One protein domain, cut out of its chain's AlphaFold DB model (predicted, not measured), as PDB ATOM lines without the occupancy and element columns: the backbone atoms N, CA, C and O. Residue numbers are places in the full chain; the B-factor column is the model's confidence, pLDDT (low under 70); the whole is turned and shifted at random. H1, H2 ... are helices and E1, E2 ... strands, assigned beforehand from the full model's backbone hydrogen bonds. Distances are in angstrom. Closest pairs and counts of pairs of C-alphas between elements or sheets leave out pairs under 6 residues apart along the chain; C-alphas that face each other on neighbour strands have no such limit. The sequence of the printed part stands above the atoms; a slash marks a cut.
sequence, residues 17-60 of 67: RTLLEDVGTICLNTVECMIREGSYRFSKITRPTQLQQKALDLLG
ATOM      1  N   ARG A  17     100.879  83.897  77.336       94.69
ATOM      2  CA  ARG A  17      99.811  84.833  76.942       94.69
ATOM      3  C   ARG A  17      99.755  86.060  77.854       94.69
ATOM      4  O   ARG A  17      99.824  87.175  77.359       94.69
ATOM      5  N   THR A  18      99.656  85.856  79.166       92.81
ATOM      6  CA  THR A  18      99.532  86.975  80.111       92.81
ATOM      7  C   THR A  18     100.827  87.778  80.243       92.81
ATOM      8  O   THR A  18     100.782  88.943  80.620       92.81
ATOM      9  N   LEU A  19     101.981  87.182  79.917       93.69
ATOM     10  CA  LEU A  19     103.246  87.904  79.785       93.69
ATOM     11  C   LEU A  19     103.247  88.812  78.547       93.69
ATOM     12  O   LEU A  19     103.683  89.953  78.636       93.69
ATOM     13  N   LEU A  20     102.741  88.331  77.407       93.62
ATOM     14  CA  LEU A  20     102.612  89.148  76.196       93.62
ATOM     15  C   LEU A  20     101.592  90.280  76.362       93.62
ATOM     16  O   LEU A  20     101.829  91.372  75.859       93.62
ATOM     17  N   GLU A  21     100.493  90.047  77.083       94.81
ATOM     18  CA  GLU A  21      99.541  91.105  77.452       94.81
ATOM     19  C   GLU A  21     100.222  92.201  78.287       94.81
ATOM     20  O   GLU A  21     100.027  93.384  78.016       94.81
ATOM     21  N   ASP A  22     101.070  91.820  79.250       93.69
ATOM     22  CA  ASP A  22     101.830  92.769  80.071       93.69
ATOM     23  C   ASP A  22     102.867  93.549  79.243       93.69
ATOM     24  O   ASP A  22     102.919  94.777  79.314       93.69
ATOM     25  N   VAL A  23     103.647  92.866  78.397       94.31
ATOM     26  CA  VAL A  23     104.613  93.505  77.478       94.31
ATOM     27  C   VAL A  23     103.911  94.418  76.468       94.31
ATOM     28  O   VAL A  23     104.438  95.477  76.131       94.31
ATOM     29  N   GLY A  24     102.699  94.065  76.034       93.19
ATOM     30  CA  GLY A  24     101.879  94.865  75.122       93.19
ATOM     31  C   GLY A  24     101.457  96.233  75.671       93.19
ATOM     32  O   GLY A  24     100.952  97.056  74.917       93.19
ATOM     33  N   THR A  25     101.688  96.511  76.958       95.75
ATOM     34  CA  THR A  25     101.457  97.841  77.552       95.75
ATOM     35  C   THR A  25     102.576  98.851  77.253       95.75
ATOM     36  O   THR A  25     102.447 100.041  77.559       95.75
ATOM     37  N   ILE A  26     103.685  98.408  76.652       95.62
ATOM     38  CA  ILE A  26     104.767  99.286  76.202       95.62
ATOM     39  C   ILE A  26     104.326  99.995  74.918       95.62
ATOM     40  O   ILE A  26     104.104  99.359  73.889       95.62
ATOM     41  N   CYS A  27     104.247 101.325  74.963       94.25
ATOM     42  CA  CYS A  27     103.721 102.143  73.872       94.25
ATOM     43  C   CYS A  27     104.701 103.250  73.469       94.25
ATOM     44  O   CYS A  27     105.470 103.752  74.292       94.25
ATOM     45  N   LEU A  28     104.621 103.687  72.208       94.69
ATOM     46  CA  LEU A  28     105.200 104.950  71.753       94.69
ATOM     47  C   LEU A  28     104.164 106.062  71.946       94.69
ATOM     48  O   LEU A  28     103.243 106.221  71.148       94.69
ATOM     49  N   ASN A  29     104.308 106.834  73.016       94.19
ATOM     50  CA  ASN A  29     103.387 107.919  73.329       94.19
ATOM     51  C   ASN A  29     103.763 109.161  72.525       94.19
ATOM     52  O   ASN A  29     104.915 109.587  72.571       94.19
ATOM     53  N   THR A  30     102.804 109.768  71.829       95.81
ATOM     54  CA  THR A  30     102.975 111.111  71.258       95.81
ATOM     55  C   THR A  30     102.406 112.114  72.243       95.81
ATOM     56  O   THR A  30     101.217 112.090  72.544       95.81
ATOM     57  N   VAL A  31     103.274 112.963  72.776       94.62
ATOM     58  CA  VAL A  31     102.935 113.956  73.788       94.62
ATOM     59  C   VAL A  31     102.932 115.321  73.126       94.62
ATOM     60  O   VAL A  31     103.899 115.699  72.468       94.62
ATOM     61  N   GLU A  32     101.843 116.056  73.310       96.38
ATOM     62  CA  GLU A  32     101.710 117.444  72.891       96.38
ATOM     63  C   GLU A  32     101.521 118.320  74.127       96.38
ATOM     64  O   GLU A  32     100.670 118.054  74.976       96.38
ATOM     65  N   CYS A  33     102.361 119.341  74.255       94.56
ATOM     66  CA  CYS A  33     102.346 120.279  75.365       94.56
ATOM     67  C   CYS A  33     102.218 121.696  74.817       94.56
ATOM     68  O   CYS A  33     102.955 122.077  73.912       94.56
ATOM     69  N   MET A  34     101.329 122.497  75.401       94.19
ATOM     70  CA  MET A  34     101.351 123.941  75.186       94.19
ATOM     71  C   MET A  34     102.275 124.584  76.215       94.19
ATOM     72  O   MET A  34     102.063 124.453  77.421       94.19
ATOM     73  N   ILE A  35     103.302 125.265  75.727       91.50
ATOM     74  CA  ILE A  35     104.222 126.087  76.509       91.50
ATOM     75  C   ILE A  35     104.059 127.552  76.092       91.50
ATOM     76  O   ILE A  35     103.370 127.862  75.121       91.50
ATOM     77  N   ARG A  36     104.669 128.479  76.839       91.38
ATOM     78  CA  ARG A  36     104.534 129.918  76.560       91.38
ATOM     79  C   ARG A  36     104.997 130.293  75.148       91.38
ATOM     80  O   ARG A  36     104.404 131.188  74.560       91.38
ATOM     81  N   GLU A  37     106.005 129.606  74.607       91.62
ATOM     82  CA  GLU A  37     106.518 129.853  73.253       91.62
ATOM     83  C   GLU A  37     105.761 129.118  72.123       91.62
ATOM     84  O   GLU A  37     106.105 129.301  70.958       91.62
ATOM     85  N   GLY A  38     104.736 128.305  72.420       91.94
ATOM     86  CA  GLY A  38     103.947 127.592  71.403       91.94
ATOM     87  C   GLY A  38     103.588 126.151  71.777       91.94
ATOM     88  O   GLY A  38     103.649 125.761  72.943       91.94
ATOM     89  N   SER A  39     103.197 125.340  70.787       93.12
ATOM     90  CA  SER A  39     102.979 123.902  70.980       93.12
ATOM     91  C   SER A  39     104.258 123.112  70.705       93.12
ATOM     92  O   SER A  39     104.926 123.286  69.687       93.12
ATOM     93  N   TYR A  40     104.602 122.220  71.628       95.75
ATOM     94  CA  TYR A  40     105.712 121.291  71.498       95.75
ATOM     95  C   TYR A  40     105.172 119.868  71.420       95.75
ATOM     96  O   TYR A  40     104.396 119.445  72.280       95.75
ATOM     97  N   ARG A  41     105.588 119.122  70.395       96.19
ATOM     98  CA  ARG A  41     105.194 117.726  70.193       96.19
ATOM     99  C   ARG A  41     106.429 116.841  70.146       96.19
ATOM    100  O   ARG A  41     107.357 117.114  69.395       96.19
ATOM    101  N   PHE A  42     106.423 115.768  70.926       94.12
ATOM    102  CA  PHE A  42     107.510 114.794  70.956       94.12
ATOM    103  C   PHE A  42     106.982 113.390  71.226       94.12
ATOM    104  O   PHE A  42     105.898 113.206  71.780       94.12
ATOM    105  N   SER A  43     107.770 112.389  70.849       95.50
ATOM    106  CA  SER A  43     107.452 110.989  71.106       95.50
ATOM    107  C   SER A  43     108.257 110.453  72.289       95.50
ATOM    108  O   SER A  43     109.418 110.815  72.484       95.50
ATOM    109  N   LYS A  44     107.644 109.581  73.090       93.50
ATOM    110  CA  LYS A  44     108.265 108.960  74.261       93.50
ATOM    111  C   LYS A  44     107.815 107.513  74.421       93.50
ATOM    112  O   LYS A  44     106.630 107.236  74.595       93.50
ATOM    113  N   ILE A  45     108.778 106.598  74.413       95.06
ATOM    114  CA  ILE A  45     108.534 105.176  74.675       95.06
ATOM    115  C   ILE A  45     108.258 104.973  76.173       95.06
ATOM    116  O   ILE A  45     108.904 105.597  77.022       95.06
ATOM    117  N   THR A  46     107.292 104.114  76.505       94.44
ATOM    118  CA  THR A  46     107.037 103.672  77.883       94.44
ATOM    119  C   THR A  46     108.299 103.042  78.473       94.44
ATOM    120  O   THR A  46     108.900 102.155  77.872       94.44
ATOM    121  N   ARG A  47     108.700 103.474  79.675       94.62
ATOM    122  CA  ARG A  47     109.787 102.819  80.414       94.62
ATOM    123  C   ARG A  47     109.297 101.444  80.896       94.62
ATOM    124  O   ARG A  47     108.345 101.432  81.677       94.62
ATOM    125  N   PRO A  48     109.931 100.328  80.499       95.06
ATOM    126  CA  PRO A  48     109.479  99.001  80.907       95.06
ATOM    127  C   PRO A  48     109.571  98.796  82.416       95.06
ATOM    128  O   PRO A  48     110.479  99.313  83.078       95.06
ATOM    129  N   THR A  49     108.662  97.989  82.959       94.50
ATOM    130  CA  THR A  49     108.827  97.424  84.305       94.50
ATOM    131  C   THR A  49     109.960  96.389  84.317       94.50
ATOM    132  O   THR A  49     110.410  95.925  83.269       94.50
ATOM    133  N   GLN A  50     110.421  95.977  85.502       93.62
ATOM    134  CA  GLN A  50     111.467  94.950  85.616       93.62
ATOM    135  C   GLN A  50     111.063  93.622  84.948       93.62
ATOM    136  O   GLN A  50     111.893  92.976  84.311       93.62
ATOM    137  N   LEU A  51     109.788  93.232  85.067       93.44
ATOM    138  CA  LEU A  51     109.253  92.029  84.429       93.44
ATOM    139  C   LEU A  51     109.282  92.153  82.900       93.44
ATOM    140  O   LEU A  51     109.754  91.245  82.219       93.44
ATOM    141  N   GLN A  52     108.818  93.287  82.377       94.56
ATOM    142  CA  GLN A  52     108.785  93.564  80.944       94.56
ATOM    143  C   GLN A  52     110.185  93.608  80.338       94.56
ATOM    144  O   GLN A  52     110.411  92.997  79.300       94.56
ATOM    145  N   GLN A  53     111.137  94.273  81.004       94.19
ATOM    146  CA  GLN A  53     112.524  94.315  80.545       94.19
ATOM    147  C   GLN A  53     113.101  92.904  80.440       94.19
ATOM    148  O   GLN A  53     113.621  92.529  79.396       94.19
ATOM    149  N   LYS A  54     112.912  92.080  81.476       92.62
ATOM    150  CA  LYS A  54     113.386  90.697  81.454       92.62
ATOM    151  C   LYS A  54     112.738  89.877  80.333       92.62
ATOM    152  O   LYS A  54     113.400  89.042  79.726       92.62
ATOM    153  N   ALA A  55     111.452  90.096  80.056       93.56
ATOM    154  CA  ALA A  55     110.769  89.438  78.949       93.56
ATOM    155  C   ALA A  55     111.355  89.852  77.590       93.56
ATOM    156  O   ALA A  55     111.604  88.988  76.756       93.56
ATOM    157  N   LEU A  56     111.621  91.144  77.386       94.12
ATOM    158  CA  LEU A  56     112.264  91.658  76.173       94.12
ATOM    159  C   LEU A  56     113.669  91.076  75.988       94.12
ATOM    160  O   LEU A  56     113.981  90.611  74.894       94.12
ATOM    161  N   ASP A  57     114.465  91.022  77.060       93.06
ATOM    162  CA  ASP A  57     115.817  90.455  77.046       93.06
ATOM    163  C   ASP A  57     115.793  88.965  76.657       93.06
ATOM    164  O   ASP A  57     116.595  88.518  75.841       93.06
ATOM    165  N   LEU A  58     114.837  88.195  77.196       92.50
ATOM    166  CA  LEU A  58     114.656  86.774  76.868       92.50
ATOM    167  C   LEU A  58     114.164  86.547  75.432       92.50
ATOM    168  O   LEU A  58     114.473  85.515  74.839       92.50
ATOM    169  N   LEU A  59     113.385  87.483  74.889       91.12
ATOM    170  CA  LEU A  59     112.887  87.438  73.514       91.12
ATOM    171  C   LEU A  59     113.889  88.012  72.494       91.12
ATOM    172  O   LEU A  59     113.688  87.837  71.295       91.12
ATOM    173  N   GLY A  60     114.953  88.683  72.947       90.81
ATOM    174  CA  GLY A  60     115.955  89.314  72.085       90.81
ATOM    175  C   GLY A  60     115.492  90.620  71.427       90.81
ATOM    176  O   GLY A  60     116.009  90.983  70.371       90.81
TER     177      GLY A  60
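Overview. This is residues 17 to 60 of the 67 residues of an uncharacterized protein of Microcystis aeruginosa FD4 (UniProt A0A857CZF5). A long two-stranded hairpin, E1 and E2, makes an arm, and two short helices, H1 and H2, steeply tilted to each other and touching where Val 23, the last residue of H1, comes close to Gln 52 of H2, make a small head at the end of the arm away from its turn. The tip of the hairpin, residues 34 to 39, stands free. The printed part has 44 residues, with two named helices and two named strands in the order H1, E1, E2, H2; the sheet, in the order E1 - E2, is antiparallel, and the class is mixed, helices and strands. The whole is extended, with a radius of gyration of the C-alphas of 14.8 A, and the C-alphas span 44 by 17 by 15 A, a rod.

Arrangement. H1, residues 17 to 23, touches H2, residues 50 to 59, and the closest C-alphas are those of Val 23 and Gln 52, 5.4 A apart. The two helices run opposite ways at a steep tilt of 69 degrees, only just short of about perpendicular. E1, residues 28 to 35, and E2, residues 38 to 45, form a hairpin of antiparallel strands, with 158 degrees between their directions. N 29 and O 44 are within hydrogen-bond range at 2.8 A, and so are N 40 and O 33 at 2.8 A. H1 and E2 are apart, as are E1 and H2. In H1 and H2 every O i to N i+4 pair is within hydrogen-bond range.

Along the chain. H1 begins at C-alpha 17, (99.811, 84.833, 76.942), and measures 9.9 A from first to last C-alpha. E1 measures 21.7 A and ends at C-alpha 35, (104.222, 126.087, 76.509). E2 measures 23.1 A. H2 measures 14.3 A and ends at C-alpha 59, (112.887, 87.438, 73.514).

Size, cuts and confidence. The two C-alphas farthest apart are those of Arg 17 and Glu 37, at 45.7 A. The printed part has no cut, and its three links between named elements are tight. The mean pLDDT of the printed part is 93.9, and no printed residue is under 70.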